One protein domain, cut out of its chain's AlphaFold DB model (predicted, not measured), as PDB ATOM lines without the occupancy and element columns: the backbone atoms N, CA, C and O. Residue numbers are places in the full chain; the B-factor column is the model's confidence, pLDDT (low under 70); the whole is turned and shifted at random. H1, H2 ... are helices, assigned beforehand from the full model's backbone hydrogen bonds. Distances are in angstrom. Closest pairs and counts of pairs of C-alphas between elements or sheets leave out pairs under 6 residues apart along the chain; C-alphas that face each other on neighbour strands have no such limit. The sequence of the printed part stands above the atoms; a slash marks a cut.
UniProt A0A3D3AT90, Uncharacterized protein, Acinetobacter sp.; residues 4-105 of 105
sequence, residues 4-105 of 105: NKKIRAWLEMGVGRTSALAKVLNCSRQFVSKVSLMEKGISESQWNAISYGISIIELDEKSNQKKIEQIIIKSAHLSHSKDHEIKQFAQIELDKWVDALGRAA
ATOM      1  N   ASN A   4      77.818  88.580 128.827       92.25
ATOM      2  CA  ASN A   4      78.119  87.227 128.366       92.25
ATOM      3  C   ASN A   4      79.353  86.666 129.081       92.25
ATOM      4  O   ASN A   4      79.324  85.543 129.582       92.25
ATOM      5  N   LYS A   5      80.402  87.486 129.223       91.94
ATOM      6  CA  LYS A   5      81.613  87.109 129.952       91.94
ATOM      7  C   LYS A   5      81.319  86.877 131.435       91.94
ATOM      8  O   LYS A   5      81.842  85.919 131.997       91.94
ATOM      9  N   LYS A   6      80.471  87.704 132.069       93.12
ATOM     10  CA  LYS A   6      80.038  87.500 133.468       93.12
ATOM     11  C   LYS A   6      79.332  86.160 133.639       93.12
ATOM     12  O   LYS A   6      79.678  85.408 134.541       93.12
ATOM     13  N   ILE A   7      78.402  85.841 132.737       94.25
ATOM     14  CA  ILE A   7      77.702  84.551 132.730       94.25
ATOM     15  C   ILE A   7      78.717  83.418 132.605       94.25
ATOM     16  O   ILE A   7      78.669  82.476 133.384       94.25
ATOM     17  N   ARG A   8      79.667  83.524 131.671       93.88
ATOM     18  CA  ARG A   8      80.703  82.507 131.477       93.88
ATOM     19  C   ARG A   8      81.520  82.256 132.745       93.88
ATOM     20  O   ARG A   8      81.589  81.119 133.195       93.88
ATOM     21  N   ALA A   9      82.089  83.309 133.330       94.12
ATOM     22  CA  ALA A   9      82.898  83.189 134.539       94.12
ATOM     23  C   ALA A   9      82.083  82.600 135.702       94.12
ATOM     24  O   ALA A   9      82.542  81.699 136.398       94.12
ATOM     25  N   TRP A  10      80.835  83.044 135.860       95.94
ATOM     26  CA  TRP A  10      79.931  82.515 136.876       95.94
ATOM     27  C   TRP A  10      79.608  81.026 136.669       95.94
ATOM     28  O   TRP A  10      79.599  80.258 137.634       95.94
ATOM     29  N   LEU A  11      79.386  80.589 135.426       95.44
ATOM     30  CA  LEU A  11      79.166  79.176 135.101       95.44
ATOM     31  C   LEU A  11      80.393  78.316 135.433       95.44
ATOM     32  O   LEU A  11      80.228  77.199 135.919       95.44
ATOM     33  N   GLU A  12      81.605  78.827 135.202       93.75
ATOM     34  CA  GLU A  12      82.864  78.124 135.489       93.75
ATOM     35  C   GLU A  12      83.104  77.950 137.003       93.75
ATOM     36  O   GLU A  12      83.594  76.899 137.434       93.75
ATOM     37  N   MET A  13      82.682  78.928 137.817       92.69
ATOM     38  CA  MET A  13      82.842  78.944 139.281       92.69
ATOM     39  C   MET A  13      81.947  77.957 140.039       92.69
ATOM     40  O   MET A  13      82.306  77.539 141.133       92.69
ATOM     41  N   GLY A  14      80.811  77.544 139.477       90.06
ATOM     42  CA  GLY A  14      79.940  76.549 140.112       90.06
ATOM     43  C   GLY A  14      79.990  75.189 139.431       90.06
ATOM     44  O   GLY A  14      80.542  75.018 138.344       90.06
ATOM     45  N   VAL A  15      79.416  74.178 140.076       88.62
ATOM     46  CA  VAL A  15      79.245  72.845 139.483       88.62
ATOM     47  C   VAL A  15      77.788  72.686 139.070       88.62
ATOM     48  O   VAL A  15      76.876  72.899 139.859       88.62
ATOM     49  N   GLY A  16      77.550  72.339 137.804       91.50
ATOM     50  CA  GLY A  16      76.194  72.123 137.290       91.50
ATOM     51  C   GLY A  16      75.364  73.395 137.065       91.50
ATOM     52  O   GLY A  16      74.209  73.276 136.648       91.50
ATOM     53  N   ARG A  17      75.937  74.596 137.249       94.88
ATOM     54  CA  ARG A  17      75.250  75.887 137.060       94.88
ATOM     55  C   ARG A  17      74.609  76.049 135.679       94.88
ATOM     56  O   ARG A  17      73.510  76.579 135.593       94.88
ATOM     57  N   THR A  18      75.203  75.505 134.612       95.62
ATOM     58  CA  THR A  18      74.587  75.507 133.267       95.62
ATOM     59  C   THR A  18      73.248  74.772 133.254       95.62
ATOM     60  O   THR A  18      72.269  75.258 132.694       95.62
ATOM     61  N   SER A  19      73.196  73.596 133.882       96.00
ATOM     62  CA  SER A  19      71.977  72.790 133.976       96.00
ATOM     63  C   SER A  19      70.948  73.438 134.898       96.00
ATOM     64  O   SER A  19      69.761  73.405 134.591       96.00
ATOM     65  N   ALA A  20      71.388  74.030 136.010       95.75
ATOM     66  CA  ALA A  20      70.509  74.734 136.938       95.75
ATOM     67  C   ALA A  20      69.881  75.971 136.280       95.75
ATOM     68  O   ALA A  20      68.663  76.128 136.302       95.75
ATOM     69  N   LEU A  21      70.688  76.791 135.603       96.31
ATOM     70  CA  LEU A  21      70.220  77.996 134.926       96.31
ATOM     71  C   LEU A  21      69.279  77.671 133.766       96.31
ATOM     72  O   LEU A  21      68.260  78.332 133.605       96.31
ATOM     73  N   ALA A  22      69.562  76.607 133.010       96.12
ATOM     74  CA  ALA A  22      68.662  76.118 131.971       96.12
ATOM     75  C   ALA A  22      67.283  75.725 132.533       96.12
ATOM     76  O   ALA A  22      66.262  76.070 131.945       96.12
ATOM     77  N   LYS A  23      67.241  75.063 133.698       96.25
ATOM     78  CA  LYS A  23      65.979  74.715 134.372       96.25
ATOM     79  C   LYS A  23      65.222  75.954 134.849       96.25
ATOM     80  O   LYS A  23      64.033  76.061 134.578       96.25
ATOM     81  N   VAL A  24      65.903  76.889 135.516       95.94
ATOM     82  CA  VAL A  24      65.275  78.115 136.050       95.94
ATOM     83  C   VAL A  24      64.718  78.994 134.931       95.94
ATOM     84  O   VAL A  24      63.620  79.525 135.052       95.94
ATOM     85  N   LEU A  25      65.443  79.112 133.818       94.31
ATOM     86  CA  LEU A  25      65.020  79.902 132.660       94.31
ATOM     87  C   LEU A  25      64.093  79.141 131.702       94.31
ATOM     88  O   LEU A  25      63.735  79.687 130.661       94.31
ATOM     89  N   ASN A  26      63.746  77.889 132.019       95.38
ATOM     90  CA  ASN A  26      62.979  76.991 131.159       95.38
ATOM     91  C   ASN A  26      63.500  76.965 129.704       95.38
ATOM     92  O   ASN A  26      62.764  77.175 128.740       95.38
ATOM     93  N   CYS A  27      64.807  76.759 129.545       94.12
ATOM     94  CA  CYS A  27      65.480  76.747 128.252       94.12
ATOM     95  C   CYS A  27      66.484  75.588 128.146       94.12
ATOM     96  O   CYS A  27      66.680  74.805 129.075       94.12
ATOM     97  N   SER A  28      67.124  75.438 126.985       95.06
ATOM     98  CA  SER A  28      68.100  74.366 126.777       95.06
ATOM     99  C   SER A  28      69.467  74.702 127.383       95.06
ATOM    100  O   SER A  28      69.906  75.853 127.408       95.06
ATOM    101  N   ARG A  29      70.211  73.675 127.812       94.06
ATOM    102  CA  ARG A  29      71.605  73.843 128.271       94.06
ATOM    103  C   ARG A  29      72.490  74.432 127.172       94.06
ATOM    104  O   ARG A  29      73.344  75.268 127.448       94.06
ATOM    105  N   GLN A  30      72.247  74.028 125.925       93.06
ATOM    106  CA  GLN A  30      72.943  74.530 124.744       93.06
ATOM    107  C   GLN A  30      72.712  76.030 124.553       93.06
ATOM    108  O   GLN A  30      73.650  76.742 124.202       93.06
ATOM    109  N   PHE A  31      71.498  76.523 124.819       91.12
ATOM    110  CA  PHE A  31      71.205  77.952 124.769       91.12
ATOM    111  C   PHE A  31      72.042  78.726 125.792       91.12
ATOM    112  O   PHE A  31      72.718  79.682 125.417       91.12
ATOM    113  N   VAL A  32      72.079  78.273 127.050       92.69
ATOM    114  CA  VAL A  32      72.879  78.906 128.113       92.69
ATOM    115  C   VAL A  32      74.368  78.938 127.749       92.69
ATOM    116  O   VAL A  32      75.005  79.992 127.824       92.69
ATOM    117  N   SER A  33      74.922  77.811 127.290       91.19
ATOM    118  CA  SER A  33      76.316  77.746 126.842       91.19
ATOM    119  C   SER A  33      76.581  78.684 125.667       91.19
ATOM    120  O   SER A  33      77.571  79.411 125.683       91.19
ATOM    121  N   LYS A  34      75.681  78.740 124.679       91.12
ATOM    122  CA  LYS A  34      75.831  79.630 123.524       91.12
ATOM    123  C   LYS A  34      75.822  81.095 123.953       91.12
ATOM    124  O   LYS A  34      76.716  81.832 123.556       91.12
ATOM    125  N   VAL A  35      74.889  81.497 124.817       89.12
ATOM    126  CA  VAL A  35      74.804  82.868 125.344       89.12
ATOM    127  C   VAL A  35      76.118  83.300 126.001       89.12
ATOM    128  O   VAL A  35      76.593  84.400 125.733       89.12
ATOM    129  N   SER A  36      76.760  82.434 126.787       86.56
ATOM    130  CA  SER A  36      78.043  82.755 127.435       86.56
ATOM    131  C   SER A  36      79.226  82.952 126.470       86.56
ATOM    132  O   SER A  36      80.222  83.573 126.840       86.56
ATOM    133  N   LEU A  37      79.122  82.443 125.238       88.75
ATOM    134  CA  LEU A  37      80.182  82.462 124.222       88.75
ATOM    135  C   LEU A  37      79.918  83.456 123.085       88.75
ATOM    136  O   LEU A  37      80.786  83.663 122.243       88.75
ATOM    137  N   MET A  38      78.724  84.046 123.029       86.75
ATOM    138  CA  MET A  38      78.365  84.986 121.972       86.75
ATOM    139  C   MET A  38      79.182  86.277 122.064       86.75
ATOM    140  O   MET A  38      79.265  86.904 123.118       86.75
ATOM    141  N   GLU A  39      79.719  86.689 120.917       77.12
ATOM    142  CA  GLU A  39      80.422  87.963 120.744       77.12
ATOM    143  C   GLU A  39      79.443  89.147 120.772       77.12
ATOM    144  O   GLU A  39      79.712  90.191 121.364       77.12
ATOM    145  N   LYS A  40      78.240  88.947 120.213       82.94
ATOM    146  CA  LYS A  40      77.133  89.894 120.338       82.94
ATOM    147  C   LYS A  40      76.569  89.846 121.761       82.94
ATOM    148  O   LYS A  40      76.158  88.789 122.246       82.94
ATOM    149  N   GLY A  41      76.524  91.010 122.405       83.81
ATOM    150  CA  GLY A  41      75.943  91.169 123.734       83.81
ATOM    151  C   GLY A  41      74.472  90.752 123.788       83.81
ATOM    152  O   GLY A  41      73.741  90.859 122.801       83.81
ATOM    153  N   ILE A  42      74.032  90.281 124.953       89.56
ATOM    154  CA  ILE A  42      72.610  90.027 125.218       89.56
ATOM    155  C   ILE A  42      71.840  91.316 125.520       89.56
ATOM    156  O   ILE A  42      72.384  92.273 126.080       89.56
ATOM    157  N   SER A  43      70.550  91.309 125.180       91.00
ATOM    158  CA  SER A  43      69.630  92.409 125.491       91.00
ATOM    159  C   SER A  43      69.432  92.596 127.000       91.00
ATOM    160  O   SER A  43      69.727  91.705 127.799       91.00
ATOM    161  N   GLU A  44      68.911  93.760 127.397       91.44
ATOM    162  CA  GLU A  44      68.604  94.071 128.801       91.44
ATOM    163  C   GLU A  44      67.625  93.075 129.420       91.44
ATOM    164  O   GLU A  44      67.858  92.560 130.507       91.44
ATOM    165  N   SER A  45      66.546  92.755 128.706       92.94
ATOM    166  CA  SER A  45      65.520  91.828 129.185       92.94
ATOM    167  C   SER A  45      66.081  90.425 129.405       92.94
ATOM    168  O   SER A  45      65.808  89.803 130.430       92.94
ATOM    169  N   GLN A  46      66.924  89.946 128.485       91.75
ATOM    170  CA  GLN A  46      67.620  88.667 128.637       91.75
ATOM    171  C   GLN A  46      68.579  88.686 129.827       91.75
ATOM    172  O   GLN A  46      68.639  87.716 130.578       91.75
ATOM    173  N   TRP A  47      69.315  89.782 130.011       94.31
ATOM    174  CA  TRP A  47      70.206  89.934 131.155       94.31
ATOM    175  C   TRP A  47      69.451  89.912 132.475       94.31
ATOM    176  O   TRP A  47      69.872  89.195 133.374       94.31
ATOM    177  N   ASN A  48      68.330  90.624 132.572       95.25
ATOM    178  CA  ASN A  48      67.513  90.672 133.781       95.25
ATOM    179  C   ASN A  48      66.938  89.297 134.139       95.25
ATOM    180  O   ASN A  48      66.953  88.905 135.302       95.25
ATOM    181  N   ALA A  49      66.484  88.529 133.145       94.75
ATOM    182  CA  ALA A  49      66.030  87.160 133.376       94.75
ATOM    183  C   ALA A  49      67.176  86.260 133.870       94.75
ATOM    184  O   ALA A  49      67.022  85.528 134.847       94.75
ATOM    185  N   ILE A  50      68.345  86.337 133.223       95.12
ATOM    186  CA  ILE A  50      69.516  85.533 133.590       95.12
ATOM    187  C   ILE A  50      70.044  85.916 134.974       95.12
ATOM    188  O   ILE A  50      70.340  85.025 135.764       95.12
ATOM    189  N   SER A  51      70.156  87.208 135.285       95.69
ATOM    190  CA  SER A  51      70.647  87.685 136.579       95.69
ATOM    191  C   SER A  51      69.715  87.267 137.711       95.69
ATOM    192  O   SER A  51      70.191  86.780 138.734       95.69
ATOM    193  N   TYR A  52      68.400  87.344 137.496       96.25
ATOM    194  CA  TYR A  52      67.418  86.827 138.442       96.25
ATOM    195  C   TYR A  52      67.568  85.313 138.653       96.25
ATOM    196  O   TYR A  52      67.603  84.839 139.789       96.25
ATOM    197  N   GLY A  53      67.744  84.547 137.570       96.38
ATOM    198  CA  GLY A  53      67.977  83.106 137.654       96.38
ATOM    199  C   GLY A  53      69.272  82.739 138.387       96.38
ATOM    200  O   GLY A  53      69.283  81.799 139.179       96.38
ATOM    201  N   ILE A  54      70.342  83.512 138.178       96.69
ATOM    202  CA  ILE A  54      71.595  83.400 138.935       96.69
ATOM    203  C   ILE A  54      71.321  83.591 140.430       96.69
ATOM    204  O   ILE A  54      71.706  82.732 141.217       96.69
ATOM    205  N   SER A  55      70.613  84.653 140.824       95.94
ATOM    206  CA  SER A  55      70.319  84.921 142.238       95.94
ATOM    207  C   SER A  55      69.552  83.784 142.916       95.94
ATOM    208  O   SER A  55      69.878  83.431 144.046       95.94
ATOM    209  N   ILE A  56      68.584  83.165 142.230       95.81
ATOM    210  CA  ILE A  56      67.858  81.994 142.755       95.81
ATOM    211  C   ILE A  56      68.812  80.821 143.008       95.81
ATOM    212  O   ILE A  56      68.751  80.181 144.055       95.81
ATOM    213  N   ILE A  57      69.704  80.539 142.058       95.94
ATOM    214  CA  ILE A  57      70.651  79.423 142.165       95.94
ATOM    215  C   ILE A  57      71.651  79.672 143.290       95.94
ATOM    216  O   ILE A  57      71.943  78.761 144.058       95.94
ATOM    217  N   GLU A  58      72.144  80.901 143.431       95.06
ATOM    218  CA  GLU A  58      73.070  81.239 144.510       95.06
ATOM    219  C   GLU A  58      72.424  81.119 145.893       95.06
ATOM    220  O   GLU A  58      73.101  80.738 146.845       95.06
ATOM    221  N   LEU A  59      71.124  81.407 146.022       93.06
ATOM    222  CA  LEU A  59      70.387  81.175 147.267       93.06
ATOM    223  C   LEU A  59      70.333  79.683 147.627       93.06
ATOM    224  O   LEU A  59      70.585  79.335 148.779       93.06
ATOM    225  N   ASP A  60      70.079  78.803 146.652       92.50
ATOM    226  CA  ASP A  60      70.154  77.347 146.854       92.50
ATOM    227  C   ASP A  60      71.578  76.901 147.224       92.50
ATOM    228  O   ASP A  60      71.776  76.134 148.163       92.50
ATOM    229  N   GLU A  61      72.595  77.415 146.533       93.75
ATOM    230  CA  GLU A  61      73.997  77.071 146.787       93.75
ATOM    231  C   GLU A  61      74.460  77.475 148.193       93.75
ATOM    232  O   GLU A  61      75.174  76.707 148.838       93.75
ATOM    233  N   LYS A  62      74.000  78.623 148.706       91.56
ATOM    234  CA  LYS A  62      74.293  79.090 150.073       91.56
ATOM    235  C   LYS A  62      73.719  78.195 151.170       91.56
ATOM    236  O   LYS A  62      74.192  78.259 152.298       91.56
ATOM    237  N   SER A  63      72.732  77.355 150.866       88.56
ATOM    238  CA  SER A  63      72.185  76.397 151.836       88.56
ATOM    239  C   SER A  63      73.045  75.136 151.999       88.56
ATOM    240  O   SER A  63      72.767  74.301 152.857       88.56
ATOM    241  N   ASN A  64      74.090  74.967 151.178       90.25
ATOM    242  CA  ASN A  64      74.896  73.754 151.134       90.25
ATOM    243  C   ASN A  64      76.391  74.067 151.256       90.25
ATOM    244  O   ASN A  64      77.038  74.473 150.289       90.25
ATOM    245  N   GLN A  65      76.962  73.777 152.426       89.50
ATOM    246  CA  GLN A  65      78.371  74.033 152.732       89.50
ATOM    247  C   GLN A  65      79.343  73.451 151.691       89.50
ATOM    248  O   GLN A  65      80.250  74.147 151.242       89.50
ATOM    249  N   LYS A  66      79.127  72.213 151.220       90.88
ATOM    250  CA  LYS A  66      80.007  71.593 150.209       90.88
ATOM    251  C   LYS A  66      80.003  72.366 148.891       90.88
ATOM    252  O   LYS A  66      81.030  72.431 148.217       90.88
ATOM    253  N   LYS A  67      78.859  72.939 148.501       92.44
ATOM    254  CA  LYS A  67      78.780  73.788 147.303       92.44
ATOM    255  C   LYS A  67      79.542  75.093 147.521       92.44
ATOM    256  O   LYS A  67      80.298  75.483 146.636       92.44
ATOM    257  N   ILE A  68      79.400  75.719 148.692       93.19
ATOM    258  CA  ILE A  68      80.141  76.936 149.057       93.19
ATOM    259  C   ILE A  68      81.653  76.695 148.952       93.19
ATOM    260  O   ILE A  68      82.340  77.430 148.247       93.19
ATOM    261  N   GLU A  69      82.166  75.629 149.570       93.69
ATOM    262  CA  GLU A  69      83.593  75.276 149.539       93.69
ATOM    263  C   GLU A  69      84.109  75.054 148.107       93.69
ATOM    264  O   GLU A  69      85.160  75.572 147.727       93.69
ATOM    265  N   GLN A  70      83.350  74.339 147.270       94.12
ATOM    266  CA  GLN A  70      83.711  74.133 145.864       94.12
ATOM    267  C   GLN A  70      83.775  75.446 145.077       94.12
ATOM    268  O   GLN A  70      84.678  75.627 144.255       94.12
ATOM    269  N   ILE A  71      82.826  76.352 145.318       95.31
ATOM    270  CA  ILE A  71      82.800  77.660 144.663       95.31
ATOM    271  C   ILE A  71      83.993  78.501 145.122       95.31
ATOM    272  O   ILE A  71      84.664  79.086 144.277       95.31
ATOM    273  N   ILE A  72      84.326  78.504 146.418       95.88
ATOM    274  CA  ILE A  72      85.512  79.190 146.958       95.88
ATOM    275  C   ILE A  72      86.782  78.719 146.245       95.88
ATOM    276  O   ILE A  72      87.544  79.549 145.755       95.88
ATOM    277  N   ILE A  73      86.993  77.403 146.120       96.00
ATOM    278  CA  ILE A  73      88.182  76.844 145.453       96.00
ATOM    279  C   ILE A  73      88.276  77.333 144.002       96.00
ATOM    280  O   ILE A  73      89.339  77.760 143.544       96.00
ATOM    281  N   LYS A  74      87.162  77.296 143.266       95.81
ATOM    282  CA  LYS A  74      87.129  77.722 141.861       95.81
ATOM    283  C   LYS A  74      87.305  79.233 141.698       95.81
ATOM    284  O   LYS A  74      88.031  79.661 140.801       95.81
ATOM    285  N   SER A  75      86.690  80.036 142.562       94.06
ATOM    286  CA  SER A  75      86.860  81.492 142.588       94.06
ATOM    287  C   SER A  75      88.298  81.874 142.937       94.06
ATOM    288  O   SER A  75      88.888  82.709 142.255       94.06
ATOM    289  N   ALA A  76      88.914  81.202 143.913       95.19
ATOM    290  CA  ALA A  76      90.324  81.384 144.246       95.19
ATOM    291  C   ALA A  76      91.223  81.073 143.043       95.19
ATOM    292  O   ALA A  76      92.075  81.887 142.692       95.19
ATOM    293  N   HIS A  77      90.980  79.967 142.334       95.38
ATOM    294  CA  HIS A  77      91.721  79.640 141.113       95.38
ATOM    295  C   HIS A  77      91.579  80.731 140.033       95.38
ATOM    296  O   HIS A  77      92.576  81.200 139.481       95.38
ATOM    297  N   LEU A  78      90.352  81.194 139.768       94.19
ATOM    298  CA  LEU A  78      90.083  82.234 138.766       94.19
ATOM    299  C   LEU A  78      90.583  83.630 139.174       94.19
ATOM    300  O   LEU A  78      90.836  84.461 138.300       94.19
ATOM    301  N   SER A  79      90.808  83.884 140.465       93.31
ATOM    302  CA  SER A  79      91.412  85.131 140.959       93.31
ATOM    303  C   SER A  79      92.868  85.326 140.497       93.31
ATOM    304  O   SER A  79      93.392  86.441 140.508       93.31
ATOM    305  N   HIS A  80      93.510  84.262 140.006       93.56
ATOM    306  CA  HIS A  80      94.832  84.305 139.377       93.56
ATOM    307  C   HIS A  80      94.774  84.395 137.842       93.56
ATOM    308  O   HIS A  80      95.807  84.279 137.179       93.56
ATOM    309  N   SER A  81      93.590  84.608 137.256       93.81
ATOM    310  CA  SER A  81      93.443  84.754 135.806       93.81
ATOM    311  C   SER A  81      94.292  85.907 135.258       93.81
ATOM    312  O   SER A  81      94.387  86.981 135.857       93.81
ATOM    313  N   LYS A  82      94.877  85.694 134.071       94.12
ATOM    314  CA  LYS A  82      95.561  86.748 133.300       94.12
ATOM    315  C   LYS A  82      94.580  87.797 132.771       94.12
ATOM    316  O   LYS A  82      94.975  88.922 132.483       94.12
ATOM    317  N   ASP A  83      93.307  87.428 132.641       93.50
ATOM    318  CA  ASP A  83      92.240  88.342 132.264       93.50
ATOM    319  C   ASP A  83      91.822  89.173 133.482       93.50
ATOM    320  O   ASP A  83      91.234  88.655 134.436       93.50
ATOM    321  N   HIS A  84      92.129  90.471 133.441       93.31
ATOM    322  CA  HIS A  84      91.909  91.386 134.561       93.31
ATOM    323  C   HIS A  84      90.444  91.450 135.012       93.31
ATOM    324  O   HIS A  84      90.169  91.527 136.208       93.31
ATOM    325  N   GLU A  85      89.494  91.372 134.077       93.12
ATOM    326  CA  GLU A  85      88.072  91.436 134.413       93.12
ATOM    327  C   GLU A  85      87.600  90.160 135.115       93.12
ATOM    328  O   GLU A  85      86.826  90.234 136.067       93.12
ATOM    329  N   ILE A  86      88.079  88.992 134.664       93.88
ATOM    330  CA  ILE A  86      87.778  87.707 135.314       93.88
ATOM    331  C   ILE A  86      88.408  87.672 136.700       93.88
ATOM    332  O   ILE A  86      87.743  87.267 137.649       93.88
ATOM    333  N   LYS A  87      89.653  88.141 136.828       94.50
ATOM    334  CA  LYS A  87      90.349  88.237 138.109       94.50
ATOM    335  C   LYS A  87      89.559  89.063 139.123       94.50
ATOM    336  O   LYS A  87      89.281  88.565 140.208       94.50
ATOM    337  N   GLN A  88      89.171  90.291 138.771       94.94
ATOM    338  CA  GLN A  88      88.397  91.154 139.671       94.94
ATOM    339  C   GLN A  88      87.049  90.526 140.042       94.94
ATOM    340  O   GLN A  88      86.669  90.510 141.209       94.94
ATOM    341  N   PHE A  89      86.337  89.974 139.057       94.94
ATOM    342  CA  PHE A  89      85.060  89.307 139.302       94.94
ATOM    343  C   PHE A  89      85.212  88.105 140.245       94.94
ATOM    344  O   PHE A  89      84.429  87.948 141.177       94.94
ATOM    345  N   ALA A  90      86.249  87.291 140.047       94.94
ATOM    346  CA  ALA A  90      86.543  86.135 140.881       94.94
ATOM    347  C   ALA A  90      86.938  86.509 142.312       94.94
ATOM    348  O   ALA A  90      86.577  85.786 143.231       94.94
ATOM    349  N   GLN A  91      87.633  87.632 142.513       95.75
ATOM    350  CA  GLN A  91      87.940  88.150 143.851       95.75
ATOM    351  C   GLN A  91      86.666  88.565 144.597       95.75
ATOM    352  O   GLN A  91      86.464  88.150 145.730       95.75
ATOM    353  N   ILE A  92      85.760  89.288 143.928       95.88
ATOM    354  CA  ILE A  92      84.467  89.678 144.515       95.88
ATOM    355  C   ILE A  92      83.634  88.442 144.876       95.88
ATOM    356  O   ILE A  92      83.048  88.372 145.956       95.88
ATOM    357  N   GLU A  93      83.577  87.453 143.980       95.00
ATOM    358  CA  GLU A  93      82.887  86.194 144.262       95.00
ATOM    359  C   GLU A  93      83.551  85.440 145.418       95.00
ATOM    360  O   GLU A  93      82.848  84.934 146.289       95.00
ATOM    361  N   LEU A  94      84.883  85.383 145.466       95.12
ATOM    362  CA  LEU A  94      85.612  84.738 146.554       95.12
ATOM    363  C   LEU A  94      85.232  85.344 147.908       95.12
ATOM    364  O   LEU A  94      84.807  84.601 148.789       95.12
ATOM    365  N   ASP A  95      85.294  86.670 148.042       95.81
ATOM    366  CA  ASP A  95      84.927  87.367 149.280       95.81
ATOM    367  C   ASP A  95      83.471  87.073 149.674       95.81
ATOM    368  O   ASP A  95      83.184  86.719 150.820       95.81
ATOM    369  N   LYS A  96      82.549  87.118 148.700       95.44
ATOM    370  CA  LYS A  96      81.125  86.798 148.901       95.44
ATOM    371  C   LYS A  96      80.918  85.387 149.458       95.44
ATOM    372  O   LYS A  96      80.089  85.194 150.350       95.44
ATOM    373  N   TRP A  97      81.605  84.392 148.896       94.94
ATOM    374  CA  TRP A  97      81.410  82.989 149.268       94.94
ATOM    375  C   TRP A  97      82.157  82.609 150.550       94.94
ATOM    376  O   TRP A  97      81.638  81.794 151.309       94.94
ATOM    377  N   VAL A  98      83.296  83.239 150.849       94.44
ATOM    378  CA  VAL A  98      83.979  83.103 152.149       94.44
ATOM    379  C   VAL A  98      83.107  83.653 153.281       94.44
ATOM    380  O   VAL A  98      82.914  82.975 154.287       94.44
ATOM    381  N   ASP A  99      82.498  84.826 153.097       93.31
ATOM    382  CA  ASP A  99      81.551  85.399 154.063       93.31
ATOM    383  C   ASP A  99      80.291  84.520 154.225       93.31
ATOM    384  O   ASP A  99      79.769  84.331 155.323       93.31
ATOM    385  N   ALA A 100      79.810  83.904 153.137       91.19
ATOM    386  CA  ALA A 100      78.726  82.924 153.213       91.19
ATOM    387  C   ALA A 100      79.112  81.665 154.012       91.19
ATOM    388  O   ALA A 100      78.285  81.181 154.782       91.19
ATOM    389  N   LEU A 101      80.345  81.165 153.869       90.12
ATOM    390  CA  LEU A 101      80.848  80.032 154.649       90.12
ATOM    391  C   LEU A 101      80.928  80.376 156.141       90.12
ATOM    392  O   LEU A 101      80.468  79.596 156.967       90.12
ATOM    393  N   GLY A 102      81.452  81.560 156.478       86.50
ATOM    394  CA  GLY A 102      81.577  82.021 157.864       86.50
ATOM    395  C   GLY A 102      80.240  82.208 158.587       86.50
ATOM    396  O   GLY A 102      80.193  82.081 159.802       86.50
ATOM    397  N   ARG A 103      79.148  82.475 157.858       82.50
ATOM    398  CA  ARG A 103      77.783  82.517 158.418       82.50
ATOM    399  C   ARG A 103      77.101  81.151 158.520       82.50
ATOM    400  O   ARG A 103      76.076  81.050 159.187       82.50
ATOM    401  N   ALA A 104      77.598  80.151 157.795       71.75
ATOM    402  CA  ALA A 104      77.037  78.802 157.777       71.75
ATOM    403  C   ALA A 104      77.683  77.863 158.816       71.75
ATOM    404  O   ALA A 104      77.102  76.815 159.099       71.75
ATOM    405  N   ALA A 105      78.865  78.224 159.333       59.72
ATOM    406  CA  ALA A 105      79.608  77.527 160.389       59.72
ATOM    407  C   ALA A 105      79.176  77.981 161.791       59.72
ATOM    408  O   ALA A 105      79.196  77.123 162.701       59.72
TER     409      ALA A 105
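Overview. This is residues 4 to 105 of the 105 residues of an uncharacterized protein of Acinetobacter sp. (UniProt A0A3D3AT90). H4 and the helical hairpin of H5 and H6 make the two arms of a V that converge around residues 62 to 65, and the short H1 lies in the mouth of the V, near the middle of the domain. H2 crosses H4, and H3 lies beyond the open end, packed on H1 and H2. The printed part has 102 residues with six named helices, H1 to H6 in order along the chain, and no named strand; the class is all helix. It is compact, with a radius of gyration of the C-alphas of 13.5 A and spans of 38 by 31 by 20 A.

Along the chain. H1 is residues 4 to 13 and begins at C-alpha 4, (78.119, 87.227, 128.366). H2 is residues 17 to 24, and H3 is residues 29 to 37. H4, residues 44 to 62, is 26.6 A from first to last C-alpha and begins at (68.604, 94.071, 128.801). H5, residues 65 to 78, is 20.0 A long. H6, residues 84 to 104, is the longest helix at 30.3 A and ends at C-alpha 104, (77.037, 78.802, 157.777).

Arrangement. The helix packing is mostly crossed, at steep tilts. H1 touches H3 at 62 degrees, the closest C-alphas being those of Asn 4 and Ser 36, 4.6 A apart. H1 touches H5 at a steep tilt of 57 degrees, with C-alphas 13 and 74 closest at 5.2 A. H6 touches H1 with residues 86 to 90 alone, the closest C-alphas being those of Ala 9 and Ile 86, 6.7 A apart. H1 and H4 are near each other. H2 touches H3, with the C-alphas of Ala 22 and Arg 29 closest at 5.2 A. H4 touches H2 with residues 50 to 57 alone, at a tilt of 69.7 degrees that is only just steep; the C-alphas of Val 24 and Gly 53 are closest at 5.9 A. H4 and H5 only just touch, with 3 pairs of C-alphas within 8 A, and only at the corner; Glu 61 and Lys 67 have the closest C-alphas, 5.8 A apart. H5 and H6 form a hairpin, opposite ways at a shallow tilt of 23 degrees, with C-alphas 75 and 90 closest at 5.0 A. H2 and H3 are both apart from H5 and H6. In H1, H2, H3, H4, H5 and H6 every O i to N i+4 pair is within hydrogen-bond range.

Size, cuts and confidence. The C-alphas farthest apart are those of Lys 40 and Ala 105, at 42.0 A. The printed part has no cut. The link from H3 to H4 is short, and the other four are tight. Mean pLDDT of the printed part is 92.5, and residue 105, the chain's last, is the one printed residue under 70.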